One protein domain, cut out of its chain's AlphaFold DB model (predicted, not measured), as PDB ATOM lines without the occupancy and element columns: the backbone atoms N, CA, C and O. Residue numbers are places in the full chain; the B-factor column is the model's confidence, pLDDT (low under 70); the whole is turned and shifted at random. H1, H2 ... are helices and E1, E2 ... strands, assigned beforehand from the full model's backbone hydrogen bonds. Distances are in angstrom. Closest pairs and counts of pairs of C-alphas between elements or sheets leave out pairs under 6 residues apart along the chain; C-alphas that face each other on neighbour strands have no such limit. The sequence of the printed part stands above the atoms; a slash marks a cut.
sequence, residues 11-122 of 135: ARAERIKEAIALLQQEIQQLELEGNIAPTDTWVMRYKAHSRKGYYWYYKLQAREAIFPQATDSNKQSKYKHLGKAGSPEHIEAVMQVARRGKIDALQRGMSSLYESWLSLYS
ATOM      1  N   ALA A  11     -37.016  -9.910 -15.991       95.44
ATOM      2  CA  ALA A  11     -37.855  -9.549 -17.135       95.44
ATOM      3  C   ALA A  11     -37.607  -8.113 -17.635       95.44
ATOM      4  O   ALA A  11     -37.693  -7.835 -18.831       95.44
ATOM      5  N   ARG A  12     -37.313  -7.167 -16.735       95.94
ATOM      6  CA  ARG A  12     -36.913  -5.796 -17.099       95.94
ATOM      7  C   ARG A  12     -35.554  -5.780 -17.791       95.94
ATOM      8  O   ARG A  12     -35.411  -5.118 -18.815       95.94
ATOM      9  N   ALA A  13     -34.598  -6.535 -17.258       96.00
ATOM     10  CA  ALA A  13     -33.283  -6.716 -17.852       96.00
ATOM     11  C   ALA A  13     -33.393  -7.265 -19.286       96.00
ATOM     12  O   ALA A  13     -32.901  -6.636 -20.222       96.00
ATOM     13  N   GLU A  14     -34.095  -8.382 -19.489       97.44
ATOM     14  CA  GLU A  14     -34.225  -8.974 -20.828       97.44
ATOM     15  C   GLU A  14     -34.861  -8.013 -21.843       97.44
ATOM     16  O   GLU A  14     -34.311  -7.836 -22.926       97.44
ATOM     17  N   ARG A  15     -35.904  -7.261 -21.466       98.19
ATOM     18  CA  ARG A  15     -36.488  -6.235 -22.354       98.19
ATOM     19  C   ARG A  15     -35.484  -5.164 -22.791       98.19
ATOM     20  O   ARG A  15     -35.517  -4.721 -23.936       98.19
ATOM     21  N   ILE A  16     -34.597  -4.729 -21.894       98.19
ATOM     22  CA  ILE A  16     -33.569  -3.733 -22.230       98.19
ATOM     23  C   ILE A  16     -32.529  -4.330 -23.186       98.19
ATOM     24  O   ILE A  16     -32.161  -3.678 -24.163       98.19
ATOM     25  N   LYS A  17     -32.083  -5.569 -22.948       98.06
ATOM     26  CA  LYS A  17     -31.159  -6.274 -23.852       98.06
ATOM     27  C   LYS A  17     -31.740  -6.432 -25.251       98.06
ATOM     28  O   LYS A  17     -31.051  -6.138 -26.223       98.06
ATOM     29  N   GLU A  18     -32.993  -6.869 -25.346       98.50
ATOM     30  CA  GLU A  18     -33.700  -7.024 -26.620       98.50
ATOM     31  C   GLU A  18     -33.780  -5.690 -27.370       98.50
ATOM     32  O   GLU A  18     -33.443  -5.624 -28.549       98.50
ATOM     33  N   ALA A  19     -34.132  -4.602 -26.678       98.69
ATOM     34  CA  ALA A  19     -34.173  -3.271 -27.279       98.69
ATOM     35  C   ALA A  19     -32.793  -2.810 -27.785       98.69
ATOM     36  O   ALA A  19     -32.693  -2.273 -28.888       98.69
ATOM     37  N   ILE A  20     -31.719  -3.051 -27.025       98.69
ATOM     38  CA  ILE A  20     -30.348  -2.741 -27.462       98.69
ATOM     39  C   ILE A  20     -29.988  -3.541 -28.719       98.69
ATOM     40  O   ILE A  20     -29.439  -2.968 -29.661       98.69
ATOM     41  N   ALA A  21     -30.314  -4.835 -28.756       98.56
ATOM     42  CA  ALA A  21     -30.034  -5.695 -29.903       98.56
ATOM     43  C   ALA A  21     -30.761  -5.221 -31.174       98.56
ATOM     44  O   ALA A  21     -30.160  -5.195 -32.247       98.56
ATOM     45  N   LEU A  22     -32.016  -4.773 -31.050       98.69
ATOM     46  CA  LEU A  22     -32.773  -4.198 -32.167       98.69
ATOM     47  C   LEU A  22     -32.101  -2.933 -32.721       98.69
ATOM     48  O   LEU A  22     -31.878  -2.835 -33.926       98.69
ATOM     49  N   LEU A  23     -31.703  -1.993 -31.855       98.75
ATOM     50  CA  LEU A  23     -31.018  -0.769 -32.295       98.75
ATOM     51  C   LEU A  23     -29.657  -1.066 -32.944       98.75
ATOM     52  O   LEU A  23     -29.291  -0.425 -33.928       98.75
ATOM     53  N   GLN A  24     -28.917  -2.053 -32.429       98.62
ATOM     54  CA  GLN A  24     -27.662  -2.509 -33.038       98.62
ATOM     55  C   GLN A  24     -27.889  -3.080 -34.439       98.62
ATOM     56  O   GLN A  24     -27.133  -2.763 -35.357       98.62
ATOM     57  N   GLN A  25     -28.939  -3.882 -34.618       98.56
ATOM     58  CA  GLN A  25     -29.300  -4.430 -35.921       98.56
ATOM     59  C   GLN A  25     -29.676  -3.321 -36.916       98.56
ATOM     60  O   GLN A  25     -29.257  -3.369 -38.071       98.56
ATOM     61  N   GLU A  26     -30.411  -2.295 -36.479       98.44
ATOM     62  CA  GLU A  26     -30.734  -1.140 -37.326       98.44
ATOM     63  C   GLU A  26     -29.482  -0.356 -37.750       98.44
ATOM     64  O   GLU A  26     -29.370   0.039 -38.912       98.44
ATOM     65  N   ILE A  27     -28.509  -0.167 -36.850       98.50
ATOM     66  CA  ILE A  27     -27.221   0.463 -37.186       98.50
ATOM     67  C   ILE A  27     -26.477  -0.364 -38.240       98.50
ATOM     68  O   ILE A  27     -26.050   0.192 -39.251       98.50
ATOM     69  N   GLN A  28     -26.371  -1.681 -38.042       98.25
ATOM     70  CA  GLN A  28     -25.705  -2.579 -38.993       98.25
ATOM     71  C   GLN A  28     -26.380  -2.547 -40.366       98.25
ATOM     72  O   GLN A  28     -25.708  -2.500 -41.394       98.25
ATOM     73  N   GLN A  29     -27.713  -2.522 -40.402       98.19
ATOM     74  CA  GLN A  29     -28.450  -2.413 -41.655       98.19
ATOM     75  C   GLN A  29     -28.133  -1.096 -42.376       98.19
ATOM     76  O   GLN A  29     -27.864  -1.100 -43.576       98.19
ATOM     77  N   LEU A  30     -28.097   0.025 -41.651       97.69
ATOM     78  CA  LEU A  30     -27.721   1.319 -42.222       97.69
ATOM     79  C   LEU A  30     -26.288   1.302 -42.767       97.69
ATOM     80  O   LEU A  30     -26.066   1.821 -43.859       97.69
ATOM     81  N   GLU A  31     -25.340   0.694 -42.051       96.75
ATOM     82  CA  GLU A  31     -23.946   0.515 -42.487       96.75
ATOM     83  C   GLU A  31     -23.832  -0.302 -43.784       96.75
ATOM     84  O   GLU A  31     -23.000   0.013 -44.636       96.75
ATOM     85  N   LEU A  32     -24.701  -1.299 -43.979       97.06
ATOM     86  CA  LEU A  32     -24.752  -2.116 -45.197       97.06
ATOM     87  C   LEU A  32     -25.397  -1.395 -46.393       97.06
ATOM     88  O   LEU A  32     -25.036  -1.661 -47.538       97.06
ATOM     89  N   GLU A  33     -26.338  -0.475 -46.161       94.31
ATOM     90  CA  GLU A  33     -27.037   0.263 -47.228       94.31
ATOM     91  C   GLU A  33     -26.145   1.255 -47.992       94.31
ATOM     92  O   GLU A  33     -26.534   1.760 -49.050       94.31
ATOM     93  N   GLY A  34     -24.977   1.600 -47.451       93.38
ATOM     94  CA  GLY A  34     -23.975   2.387 -48.155       93.38
ATOM     95  C   GLY A  34     -23.179   3.318 -47.254       93.38
ATOM     96  O   GLY A  34     -23.292   3.313 -46.034       93.38
ATOM     97  N   ASN A  35     -22.385   4.174 -47.898       96.06
ATOM     98  CA  ASN A  35     -21.442   5.058 -47.222       96.06
ATOM     99  C   ASN A  35     -22.118   5.932 -46.151       96.06
ATOM    100  O   ASN A  35     -23.243   6.416 -46.317       96.06
ATOM    101  N   ILE A  36     -21.399   6.175 -45.061       97.88
ATOM    102  CA  ILE A  36     -21.826   7.037 -43.960       97.88
ATOM    103  C   ILE A  36     -20.918   8.256 -43.955       97.88
ATOM    104  O   ILE A  36     -19.699   8.128 -44.073       97.88
ATOM    105  N   ALA A  37     -21.499   9.444 -43.808       97.00
ATOM    106  CA  ALA A  37     -20.693  10.649 -43.725       97.00
ATOM    107  C   ALA A  37     -19.841  10.647 -42.436       97.00
ATOM    108  O   ALA A  37     -20.249  10.064 -41.421       97.00
ATOM    109  N   PRO A  38     -18.674  11.311 -42.427       96.06
ATOM    110  CA  PRO A  38     -17.948  11.567 -41.189       96.06
ATOM    111  C   PRO A  38     -18.820  12.315 -40.170       96.06
ATOM    112  O   PRO A  38     -19.797  12.978 -40.534       96.06
ATOM    113  N   THR A  39     -18.467  12.217 -38.892       95.56
ATOM    114  CA  THR A  39     -19.113  13.002 -37.835       95.56
ATOM    115  C   THR A  39     -18.947  14.502 -38.093       95.56
ATOM    116  O   THR A  39     -18.014  14.930 -38.773       95.56
ATOM    117  N   ASP A  40     -19.874  15.306 -37.571       96.56
ATOM    118  CA  ASP A  40     -19.870  16.769 -37.711       96.56
ATOM    119  C   ASP A  40     -19.804  17.276 -39.162       96.56
ATOM    120  O   ASP A  40     -19.167  18.297 -39.453       96.56
ATOM    121  N   THR A  41     -20.474  16.573 -40.082       97.94
ATOM    122  CA  THR A  41     -20.584  16.974 -41.488       97.94
ATOM    123  C   THR A  41     -22.001  17.365 -41.893       97.94
ATOM    124  O   THR A  41     -22.989  16.852 -41.371       97.94
ATOM    125  N   TRP A  42     -22.113  18.299 -42.840       98.44
ATOM    126  CA  TRP A  42     -23.397  18.757 -43.378       98.44
ATOM    127  C   TRP A  42     -23.270  19.223 -44.829       98.44
ATOM    128  O   TRP A  42     -22.218  19.688 -45.264       98.44
ATOM    129  N   VAL A  43     -24.354  19.134 -45.602       98.44
ATOM    130  CA  VAL A  43     -24.396  19.665 -46.972       98.44
ATOM    131  C   VAL A  43     -24.849  21.122 -46.940       98.44
ATOM    132  O   VAL A  43     -25.872  21.454 -46.346       98.44
ATOM    133  N   MET A  44     -24.101  22.005 -47.598       98.06
ATOM    134  CA  MET A  44     -24.410  23.433 -47.674       98.06
ATOM    135  C   MET A  44     -24.432  23.927 -49.121       98.06
ATOM    136  O   MET A  44     -23.642  23.495 -49.966       98.06
ATOM    137  N   ARG A  45     -25.344  24.861 -49.395       98.00
ATOM    138  CA  ARG A  45     -25.538  25.499 -50.698       98.00
ATOM    139  C   ARG A  45     -24.777  26.825 -50.775       98.00
ATOM    140  O   ARG A  45     -24.828  27.629 -49.851       98.00
ATOM    141  N   TYR A  46     -24.136  27.076 -51.909       97.31
ATOM    142  CA  TYR A  46     -23.302  28.248 -52.169       97.31
ATOM    143  C   TYR A  46     -23.713  28.952 -53.454       97.31
ATOM    144  O   TYR A  46     -23.996  28.306 -54.465       97.31
ATOM    145  N   LYS A  47     -23.694  30.285 -53.419       96.69
ATOM    146  CA  LYS A  47     -23.894  31.148 -54.585       96.69
ATOM    147  C   LYS A  47     -22.533  31.543 -55.148       96.69
ATOM    148  O   LYS A  47     -21.699  32.068 -54.417       96.69
ATOM    149  N   ALA A  48     -22.320  31.314 -56.436       94.62
ATOM    150  CA  ALA A  48     -21.139  31.761 -57.161       94.62
ATOM    151  C   ALA A  48     -21.531  32.733 -58.270       94.62
ATOM    152  O   ALA A  48     -22.623  32.653 -58.836       94.62
ATOM    153  N   HIS A  49     -20.628  33.661 -58.568       96.06
ATOM    154  CA  HIS A  49     -20.780  34.602 -59.666       96.06
ATOM    155  C   HIS A  49     -20.054  34.080 -60.909       96.06
ATOM    156  O   HIS A  49     -18.979  33.494 -60.818       96.06
ATOM    157  N   SER A  50     -20.648  34.294 -62.077       91.56
ATOM    158  CA  SER A  50     -20.090  33.962 -63.385       91.56
ATOM    159  C   SER A  50     -20.337  35.115 -64.356       91.56
ATOM    160  O   SER A  50     -21.185  35.971 -64.113       91.56
ATOM    161  N   ARG A  51     -19.670  35.089 -65.516       91.31
ATOM    162  CA  ARG A  51     -19.879  36.081 -66.590       91.31
ATOM    163  C   ARG A  51     -21.338  36.184 -67.064       91.31
ATOM    164  O   ARG A  51     -21.719  37.213 -67.600       91.31
ATOM    165  N   LYS A  52     -22.139  35.126 -66.887       90.81
ATOM    166  CA  LYS A  52     -23.548  35.042 -67.317       90.81
ATOM    167  C   LYS A  52     -24.549  35.263 -66.169       90.81
ATOM    168  O   LYS A  52     -25.736  35.015 -66.344       90.81
ATOM    169  N   GLY A  53     -24.083  35.685 -64.991       93.69
ATOM    170  CA  GLY A  53     -24.901  35.839 -63.785       93.69
ATOM    171  C   GLY A  53     -24.503  34.863 -62.679       93.69
ATOM    172  O   GLY A  53     -23.360  34.411 -62.618       93.69
ATOM    173  N   TYR A  54     -25.426  34.535 -61.779       95.62
ATOM    174  CA  TYR A  54     -25.133  33.674 -60.630       95.62
ATOM    175  C   TYR A  54     -25.504  32.218 -60.889       95.62
ATOM    176  O   TYR A  54     -26.525  31.930 -61.508       95.62
ATOM    177  N   TYR A  55     -24.719  31.303 -60.332       94.06
ATOM    178  CA  TYR A  55     -25.062  29.889 -60.265       94.06
ATOM    179  C   TYR A  55     -24.932  29.375 -58.834       94.06
ATOM    180  O   TYR A  55     -24.277  29.982 -57.985       94.06
ATOM    181  N   TRP A  56     -25.594  28.257 -58.564       96.44
ATOM    182  CA  TRP A  56     -25.578  27.617 -57.259       96.44
ATOM    183  C   TRP A  56     -24.853  26.284 -57.332       96.44
ATOM    184  O   TRP A  56     -24.995  25.543 -58.304       96.44
ATOM    185  N   TYR A  57     -24.102  25.978 -56.285       97.50
ATOM    186  CA  TYR A  57     -23.413  24.707 -56.129       97.50
ATOM    187  C   TYR A  57     -23.410  24.286 -54.658       97.50
ATOM    188  O   TYR A  57     -23.799  25.060 -53.782       97.50
ATOM    189  N   TYR A  58     -22.998  23.055 -54.389       98.38
ATOM    190  CA  TYR A  58     -23.064  22.442 -53.070       98.38
ATOM    191  C   TYR A  58     -21.683  21.987 -52.613       98.38
ATOM    192  O   TYR A  58     -20.815  21.635 -53.423       98.38
ATOM    193  N   LYS A  59     -21.481  22.007 -51.298       97.88
ATOM    194  CA  LYS A  59     -20.310  21.436 -50.634       97.88
ATOM    195  C   LYS A  59     -20.760  20.547 -49.482       97.88
ATOM    196  O   LYS A  59     -21.705  20.905 -48.781       97.88
ATOM    197  N   LEU A  60     -20.051  19.446 -49.268       98.00
ATOM    198  CA  LEU A  60     -20.055  18.739 -47.993       98.00
ATOM    199  C   LEU A  60     -19.069  19.471 -47.086       98.00
ATOM    200  O   LEU A  60     -17.903  19.602 -47.445       98.00
ATOM    201  N   GLN A  61     -19.550  20.002 -45.975       98.12
ATOM    202  CA  GLN A  61     -18.778  20.720 -44.968       98.12
ATOM    203  C   GLN A  61     -18.485  19.809 -43.782       98.12
ATOM    204  O   GLN A  61     -19.242  18.877 -43.524       98.12
ATOM    205  N   ALA A  62     -17.406  20.109 -43.069       97.75
ATOM    206  CA  ALA A  62     -17.019  19.487 -41.817       97.75
ATOM    207  C   ALA A  62     -16.570  20.557 -40.815       97.75
ATOM    208  O   ALA A  62     -16.057  21.616 -41.197       97.75
ATOM    209  N   ARG A  63     -16.713  20.269 -39.520       96.62
ATOM    210  CA  ARG A  63     -16.171  21.119 -38.447       96.62
ATOM    211  C   ARG A  63     -14.643  21.243 -38.534       96.62
ATOM    212  O   ARG A  63     -14.084  22.345 -38.425       96.62
ATOM    213  N   GLU A  64     -13.984  20.114 -38.771       95.75
ATOM    214  CA  GLU A  64     -12.531  19.980 -38.869       95.75
ATOM    215  C   GLU A  64     -12.072  19.750 -40.311       95.75
ATOM    216  O   GLU A  64     -12.859  19.418 -41.199       95.75
ATOM    217  N   ALA A  65     -10.787  19.988 -40.576       95.75
ATOM    218  CA  ALA A  65     -10.224  19.793 -41.905       95.75
ATOM    219  C   ALA A  65      -9.949  18.302 -42.128       95.75
ATOM    220  O   ALA A  65      -8.880  17.823 -41.785       95.75
ATOM    221  N   ILE A  66     -10.918  17.579 -42.691       95.62
ATOM    222  CA  ILE A  66     -10.848  16.117 -42.852       95.62
ATOM    223  C   ILE A  66     -10.853  15.657 -44.313       95.62
ATOM    224  O   ILE A  66     -10.524  14.509 -44.598       95.62
ATOM    225  N   PHE A  67     -11.212  16.530 -45.259       94.25
ATOM    226  CA  PHE A  67     -11.286  16.163 -46.674       94.25
ATOM    227  C   PHE A  67      -9.972  16.482 -47.390       94.25
ATOM    228  O   PHE A  67      -9.509  17.621 -47.282       94.25
ATOM    229  N   PRO A  68      -9.391  15.553 -48.168       92.38
ATOM    230  CA  PRO A  68      -8.184  15.838 -48.937       92.38
ATOM    231  C   PRO A  68      -8.439  16.960 -49.951       92.38
ATOM    232  O   PRO A  68      -9.501  17.018 -50.581       92.38
ATOM    233  N   GLN A  69      -7.478  17.871 -50.109       89.56
ATOM    234  CA  GLN A  69      -7.565  18.918 -51.124       89.56
ATOM    235  C   GLN A  69      -7.376  18.323 -52.520       89.56
ATOM    236  O   GLN A  69      -6.536  17.456 -52.737       89.56
ATOM    237  N   ALA A  70      -8.120  18.847 -53.496       81.06
ATOM    238  CA  ALA A  70      -8.018  18.399 -54.886       81.06
ATOM    239  C   ALA A  70      -6.632  18.659 -55.506       81.06
ATOM    240  O   ALA A  70      -6.226  17.953 -56.420       81.06
ATOM    241  N   THR A  71      -5.922  19.684 -55.029       84.25
ATOM    242  CA  THR A  71      -4.620  20.112 -55.564       84.25
ATOM    243  C   THR A  71      -3.423  19.491 -54.847       84.25
ATOM    244  O   THR A  71      -2.327  19.511 -55.392       84.25
ATOM    245  N   ASP A  72      -3.608  18.997 -53.622       87.12
ATOM    246  CA  ASP A  72      -2.541  18.455 -52.779       87.12
ATOM    247  C   ASP A  72      -3.155  17.514 -51.737       87.12
ATOM    248  O   ASP A  72      -3.735  17.957 -50.745       87.12
ATOM    249  N   SER A  73      -3.039  16.206 -51.959       83.81
ATOM    250  CA  SER A  73      -3.626  15.195 -51.075       83.81
ATOM    251  C   SER A  73      -2.978  15.142 -49.689       83.81
ATOM    252  O   SER A  73      -3.568  14.561 -48.782       83.81
ATOM    253  N   ASN A  74      -1.801  15.754 -49.501       90.06
ATOM    254  CA  ASN A  74      -1.168  15.875 -48.185       90.06
ATOM    255  C   ASN A  74      -1.795  16.994 -47.343       90.06
ATOM    256  O   ASN A  74      -1.509  17.112 -46.153       90.06
ATOM    257  N   LYS A  75      -2.652  17.826 -47.946       91.50
ATOM    258  CA  LYS A  75      -3.384  18.887 -47.259       91.50
ATOM    259  C   LYS A  75      -4.846  18.516 -47.112       91.50
ATOM    260  O   LYS A  75      -5.489  18.011 -48.030       91.50
ATOM    261  N   GLN A  76      -5.395  18.856 -45.954       94.19
ATOM    262  CA  GLN A  76      -6.809  18.681 -45.668       94.19
ATOM    263  C   GLN A  76      -7.572  20.004 -45.796       94.19
ATOM    264  O   GLN A  76      -7.014  21.106 -45.796       94.19
ATOM    265  N   SER A  77      -8.882  19.894 -45.943       94.69
ATOM    266  CA  SER A  77      -9.819  20.998 -46.058       94.69
ATOM    267  C   SER A  77     -11.088  20.685 -45.281       94.69
ATOM    268  O   SER A  77     -11.440  19.528 -45.050       94.69
ATOM    269  N   LYS A  78     -11.797  21.743 -44.890       96.56
ATOM    270  CA  LYS A  78     -13.084  21.636 -44.197       96.56
ATOM    271  C   LYS A  78     -14.247  21.327 -45.137       96.56
ATOM    272  O   LYS A  78     -15.382  21.258 -44.685       96.56
ATOM    273  N   TYR A  79     -14.000  21.179 -46.442       96.06
ATOM    274  CA  TYR A  79     -15.075  20.918 -47.388       96.06
ATOM    275  C   TYR A  79     -14.672  20.074 -48.595       96.06
ATOM    276  O   TYR A  79     -13.562  20.172 -49.105       96.06
ATOM    277  N   LYS A  80     -15.645  19.346 -49.142       95.56
ATOM    278  CA  LYS A  80     -15.578  18.681 -50.448       95.56
ATOM    279  C   LYS A  80     -16.602  19.310 -51.394       95.56
ATOM    280  O   LYS A  80     -17.762  19.490 -51.026       95.56
ATOM    281  N   HIS A  81     -16.193  19.669 -52.612       95.81
ATOM    282  CA  HIS A  81     -17.120  20.164 -53.637       95.81
ATOM    283  C   HIS A  81     -18.016  19.028 -54.149       95.81
ATOM    284  O   HIS A  81     -17.514  17.956 -54.470       95.81
ATOM    285  N   LEU A  82     -19.324  19.283 -54.249       96.75
ATOM    286  CA  LEU A  82     -20.327  18.301 -54.698       96.75
ATOM    287  C   LEU A  82     -20.948  18.648 -56.059       96.75
ATOM    288  O   LEU A  82     -21.669  17.847 -56.641       96.75
ATOM    289  N   GLY A  83     -20.696  19.854 -56.571       95.75
ATOM    290  CA  GLY A  83     -21.247  20.302 -57.848       95.75
ATOM    291  C   GLY A  83     -22.660  20.880 -57.729       95.75
ATOM    292  O   GLY A  83     -22.969  21.600 -56.779       95.75
ATOM    293  N   LYS A  84     -23.485  20.659 -58.755       97.19
ATOM    294  CA  LYS A  84     -24.822  21.264 -58.907       97.19
ATOM    295  C   LYS A  84     -25.902  20.474 -58.160       97.19
ATOM    296  O   LYS A  84     -25.706  19.317 -57.814       97.19
ATOM    297  N   ALA A  85     -27.067  21.091 -57.957       97.50
ATOM    298  CA  ALA A  85     -28.224  20.391 -57.400       97.50
ATOM    299  C   ALA A  85     -28.543  19.130 -58.221       97.50
ATOM    300  O   ALA A  85     -28.568  19.178 -59.452       97.50
ATOM    301  N   GLY A  86     -28.792  18.023 -57.526       97.12
ATOM    302  CA  GLY A  86     -29.182  16.751 -58.138       97.12
ATOM    303  C   GLY A  86     -28.064  15.995 -58.862       97.12
ATOM    304  O   GLY A  86     -28.357  14.978 -59.480       97.12
ATOM    305  N   SER A  87     -26.804  16.448 -58.809       98.00
ATOM    306  CA  SER A  87     -25.693  15.607 -59.276       98.00
ATOM    307  C   SER A  87     -25.569  14.339 -58.418       98.00
ATOM    308  O   SER A  87     -25.982  14.360 -57.251       98.00
ATOM    309  N   PRO A  88     -24.980  13.254 -58.956       97.81
ATOM    310  CA  PRO A  88     -24.721  12.042 -58.185       97.81
ATOM    311  C   PRO A  88     -23.999  12.324 -56.863       97.81
ATOM    312  O   PRO A  88     -24.461  11.883 -55.819       97.81
ATOM    313  N   GLU A  89     -22.956  13.158 -56.870       96.94
ATOM    314  CA  GLU A  89     -22.174  13.491 -55.673       96.94
ATOM    315  C   GLU A  89     -22.985  14.297 -54.653       96.94
ATOM    316  O   GLU A  89     -22.816  14.128 -53.445       96.94
ATOM    317  N   HIS A  90     -23.872  15.181 -55.121       98.12
ATOM    318  CA  HIS A  90     -24.770  15.927 -54.247       98.12
ATOM    319  C   HIS A  90     -25.769  14.994 -53.561       98.12
ATOM    320  O   HIS A  90     -25.914  15.053 -52.341       98.12
ATOM    321  N   ILE A  91     -26.446  14.137 -54.329       98.31
ATOM    322  CA  ILE A  91     -27.431  13.202 -53.778       98.31
ATOM    323  C   ILE A  91     -26.754  12.198 -52.847       98.31
ATOM    324  O   ILE A  91     -27.239  11.984 -51.739       98.31
ATOM    325  N   GLU A  92     -25.607  11.650 -53.241       97.75
ATOM    326  CA  GLU A  92     -24.857  10.714 -52.411       97.75
ATOM    327  C   GLU A  92     -24.472  11.350 -51.070       97.75
ATOM    328  O   GLU A  92     -24.767  10.781 -50.021       97.75
ATOM    329  N   ALA A  93     -23.901  12.559 -51.069       98.06
ATOM    330  CA  ALA A  93     -23.527  13.241 -49.831       98.06
ATOM    331  C   ALA A  93     -24.734  13.524 -48.919       98.06
ATOM    332  O   ALA A  93     -24.630  13.373 -47.703       98.06
ATOM    333  N   VAL A  94     -25.888  13.897 -49.486       98.38
ATOM    334  CA  VAL A  94     -27.127  14.077 -48.711       98.38
ATOM    335  C   VAL A  94     -27.549  12.761 -48.052       98.38
ATOM    336  O   VAL A  94     -27.859  12.749 -46.862       98.38
ATOM    337  N   MET A  95     -27.505  11.646 -48.785       98.38
ATOM    338  CA  MET A  95     -27.852  10.329 -48.245       98.38
ATOM    339  C   MET A  95     -26.857   9.857 -47.176       98.38
ATOM    340  O   MET A  95     -27.275   9.329 -46.145       98.38
ATOM    341  N   GLN A  96     -25.559  10.096 -47.372       98.38
ATOM    342  CA  GLN A  96     -24.510   9.789 -46.395       98.38
ATOM    343  C   GLN A  96     -24.713  10.557 -45.076       98.38
ATOM    344  O   GLN A  96     -24.594   9.969 -43.998       98.38
ATOM    345  N   VAL A  97     -25.044  11.854 -45.148       98.44
ATOM    346  CA  VAL A  97     -25.333  12.690 -43.967       98.44
ATOM    347  C   VAL A  97     -26.628  12.247 -43.284       98.44
ATOM    348  O   VAL A  97     -26.673  12.141 -42.061       98.44
ATOM    349  N   ALA A  98     -27.672  11.920 -44.052       98.31
ATOM    350  CA  ALA A  98     -28.923  11.407 -43.494       98.31
ATOM    351  C   ALA A  98     -28.709  10.086 -42.736       98.31
ATOM    352  O   ALA A  98     -29.229   9.911 -41.634       98.31
ATOM    353  N   ARG A  99     -27.907   9.173 -43.294       98.44
ATOM    354  CA  ARG A  99     -27.544   7.908 -42.649       98.44
ATOM    355  C   ARG A  99     -26.765   8.124 -41.353       98.44
ATOM    356  O   ARG A  99     -27.116   7.521 -40.344       98.44
ATOM    357  N   ARG A 100     -25.774   9.026 -41.355       98.38
ATOM    358  CA  ARG A 100     -25.049   9.435 -40.138       98.38
ATOM    359  C   ARG A 100     -26.018   9.909 -39.054       98.38
ATOM    360  O   ARG A 100     -25.978   9.392 -37.947       98.38
ATOM    361  N   GLY A 101     -26.947  10.804 -39.395       98.19
ATOM    362  CA  GLY A 101     -27.935  11.314 -38.439       98.19
ATOM    363  C   GLY A 101     -28.822  10.226 -37.820       98.19
ATOM    364  O   GLY A 101     -29.111  10.286 -36.624       98.19
ATOM    365  N   LYS A 102     -29.219   9.213 -38.604       98.50
ATOM    366  CA  LYS A 102     -29.950   8.041 -38.091       98.50
ATOM    367  C   LYS A 102     -29.096   7.237 -37.110       98.50
ATOM    368  O   LYS A 102     -29.549   6.976 -36.001       98.50
ATOM    369  N   ILE A 103     -27.860   6.905 -37.487       98.56
ATOM    370  CA  ILE A 103     -26.931   6.152 -36.631       98.56
ATOM    371  C   ILE A 103     -26.692   6.890 -35.313       98.56
ATOM    372  O   ILE A 103     -26.831   6.293 -34.249       98.56
ATOM    373  N   ASP A 104     -26.424   8.195 -35.362       98.38
ATOM    374  CA  ASP A 104     -26.172   8.987 -34.156       98.38
ATOM    375  C   ASP A 104     -27.398   8.996 -33.222       98.38
ATOM    376  O   ASP A 104     -27.260   9.010 -31.997       98.38
ATOM    377  N   ALA A 105     -28.617   8.986 -33.773       98.50
ATOM    378  CA  ALA A 105     -29.845   8.889 -32.983       98.50
ATOM    379  C   ALA A 105     -30.013   7.514 -32.324       98.50
ATOM    380  O   ALA A 105     -30.319   7.451 -31.132       98.50
ATOM    381  N   LEU A 106     -29.764   6.434 -33.068       98.69
ATOM    382  CA  LEU A 106     -29.822   5.063 -32.553       98.69
ATOM    383  C   LEU A 106     -28.789   4.845 -31.440       98.69
ATOM    384  O   LEU A 106     -29.123   4.305 -30.387       98.69
ATOM    385  N   GLN A 107     -27.566   5.354 -31.616       98.38
ATOM    386  CA  GLN A 107     -26.510   5.290 -30.603       98.38
ATOM    387  C   GLN A 107     -26.901   6.011 -29.307       98.38
ATOM    388  O   GLN A 107     -26.708   5.461 -28.226       98.38
ATOM    389  N   ARG A 108     -27.523   7.198 -29.385       98.56
ATOM    390  CA  ARG A 108     -28.062   7.882 -28.190       98.56
ATOM    391  C   ARG A 108     -29.166   7.074 -27.500       98.56
ATOM    392  O   ARG A 108     -29.228   7.046 -26.268       98.56
ATOM    393  N   GLY A 109     -30.021   6.411 -28.280       98.50
ATOM    394  CA  GLY A 109     -31.028   5.484 -27.762       98.50
ATOM    395  C   GLY A 109     -30.392   4.324 -26.994       98.50
ATOM    396  O   GLY A 109     -30.772   4.059 -25.856       98.50
ATOM    397  N   MET A 110     -29.357   3.701 -27.565       98.44
ATOM    398  CA  MET A 110     -28.593   2.643 -26.900       98.44
ATOM    399  C   MET A 110     -27.940   3.130 -25.604       98.44
ATOM    400  O   MET A 110     -28.068   2.460 -24.586       98.44
ATOM    401  N   SER A 111     -27.291   4.301 -25.602       98.19
ATOM    402  CA  SER A 111     -26.716   4.881 -24.380       98.19
ATOM    403  C   SER A 111     -27.765   5.037 -23.276       98.19
ATOM    404  O   SER A 111     -27.516   4.650 -22.141       98.19
ATOM    405  N   SER A 112     -28.967   5.506 -23.613       98.31
ATOM    406  CA  SER A 112     -30.065   5.654 -22.645       98.31
ATOM    407  C   SER A 112     -30.535   4.304 -22.075       98.31
ATOM    408  O   SER A 112     -30.866   4.196 -20.893       98.31
ATOM    409  N   LEU A 113     -30.543   3.254 -22.903       98.25
ATOM    410  CA  LEU A 113     -30.871   1.890 -22.480       98.25
ATOM    411  C   LEU A 113     -29.780   1.282 -21.589       98.25
ATOM    412  O   LEU A 113     -30.111   0.596 -20.625       98.25
ATOM    413  N   TYR A 114     -28.502   1.568 -21.853       96.94
ATOM    414  CA  TYR A 114     -27.405   1.161 -20.971       96.94
ATOM    415  C   TYR A 114     -27.499   1.825 -19.593       96.94
ATOM    416  O   TYR A 114     -27.372   1.132 -18.587       96.94
ATOM    417  N   GLU A 115     -27.806   3.122 -19.522       96.31
ATOM    418  CA  GLU A 115     -28.050   3.796 -18.237       96.31
ATOM    419  C   GLU A 115     -29.247   3.182 -17.493       96.31
ATOM    420  O   GLU A 115     -29.175   2.884 -16.301       96.31
ATOM    421  N   SER A 116     -30.333   2.890 -18.218       95.62
ATOM    422  CA  SER A 116     -31.505   2.209 -17.651       95.62
ATOM    423  C   SER A 116     -31.153   0.826 -17.092       95.62
ATOM    424  O   SER A 116     -31.641   0.446 -16.028       95.62
ATOM    425  N   TRP A 117     -30.291   0.080 -17.790       94.44
ATOM    426  CA  TRP A 117     -29.779  -1.212 -17.335       94.44
ATOM    427  C   TRP A 117     -28.972  -1.075 -16.042       94.44
ATOM    428  O   TRP A 117     -29.181  -1.855 -15.117       94.44
ATOM    429  N   LEU A 118     -28.075  -0.087 -15.953       92.69
ATOM    430  CA  LEU A 118     -27.290   0.170 -14.742       92.69
ATOM    431  C   LEU A 118     -28.203   0.486 -13.547       92.69
ATOM    432  O   LEU A 118     -28.033  -0.111 -12.480       92.69
ATOM    433  N   SER A 119     -29.236   1.313 -13.756       91.94
ATOM    434  CA  SER A 119     -30.207   1.687 -12.714       91.94
ATOM    435  C   SER A 119     -30.917   0.483 -12.091       91.94
ATOM    436  O   SER A 119     -31.146   0.470 -10.884       91.94
ATOM    437  N   LEU A 120     -31.197  -0.574 -12.872       90.44
ATOM    438  CA  LEU A 120     -31.824  -1.802 -12.358       90.44
ATOM    439  C   LEU A 120     -31.056  -2.416 -11.179       90.44
ATOM    440  O   LEU A 120     -31.660  -2.998 -10.276       90.44
ATOM    441  N   TYR A 121     -29.729  -2.306 -11.198       81.12
ATOM    442  CA  TYR A 121     -28.856  -2.882 -10.181       81.12
ATOM    443  C   TYR A 121     -28.444  -1.852  -9.127       81.12
ATOM    444  O   TYR A 121     -28.214  -2.232  -7.980       81.12
ATOM    445  N   SER A 122     -28.430  -0.561  -9.460       79.12
ATOM    446  CA  SER A 122     -28.211   0.524  -8.495       79.12
ATOM    447  C   SER A 122     -29.384   0.680  -7.521       79.12
ATOM    448  O   SER A 122     -29.166   0.715  -6.316       79.12
TER     449      SER A 122
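What this domain is: This is residues 11 to 122 of the 135 residues of an uncharacterized protein of Cyanobacteria bacterium UBA11367 (UniProt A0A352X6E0). A long rod with a small head: two helices side by side, H1 and H2, make a stalk, and the longer one, H2, packs with its first part on one face of a twisted three-stranded sheet. The hairpin of E1 and E2 prolongs the rod beyond the helices, and its tip, residues 49 to 54, sticks out. The printed part has 112 residues, with two named helices and three named strands in the order H1, E1, E2, E3, H2; the sheet runs E1, E2, E3, antiparallel, and the class is mixed, helices and strands. It is only just loose, close to extended, with a radius of gyration of the C-alphas of 19.6 A and spans of 69 by 29 by 21 A.

How they stand to each other: The sheet holds E1, residues 41 to 50, E2, residues 53 to 62, and E3, residues 79 to 83, as a meander, each strand the antiparallel neighbour of the one before. It is only just strongly twisted, with C-alphas up to 4.4 A off its best plane. E1 and E2 form a hairpin at 158 degrees, with N 46 and O 57 2.8 A apart, within hydrogen-bond range. E2 and E3 form a hairpin at 138 degrees, with N 80 and O 60 2.8 A apart, also within that range. H2, residues 88 to 122, is on one face of the sheet, in two layers, a helix layer and a sheet layer, at a height over the sheet of 10.3 A. It lies over E1 and E2 and runs along the strands, at 14 degrees to E1 on the local plane. The closest C-alphas of E3 and H2, those of Leu 82 and His 90, are 5.1 A apart. H1, residues 11 to 32, is not on the sheet. H1 and H2 touch, running opposite ways at a shallow tilt of 15 degrees; their closest C-alphas, those of Ile 20 and Met 110, are 5.7 A apart. Every O i to N i+4 pair is within hydrogen-bond range in H1, and 30 of 31 are in H2.

Where its parts are: E1 is 27.7 A long from first to last C-alpha, E2 28.5 A and E3 12.2 A. H2 is 51.1 A long and ends at C-alpha 122, (-28.211, 0.524, -8.495). H1 is 31.8 A long and begins at C-alpha 11, (-37.855, -9.549, -17.135). E1 begins at C-alpha 41, (-20.584, 16.974, -41.488).

The domain as a whole: The two C-alphas farthest apart, those of Ala 11 and Arg 51, are 69.6 A apart. The link from E2 to E3, residues 63 to 78, is long; within it residues 67 to 68 pair antiparallel with residues 76 to 77. The printed part has no cut, its mean pLDDT is 95.9, and no printed residue is under 70.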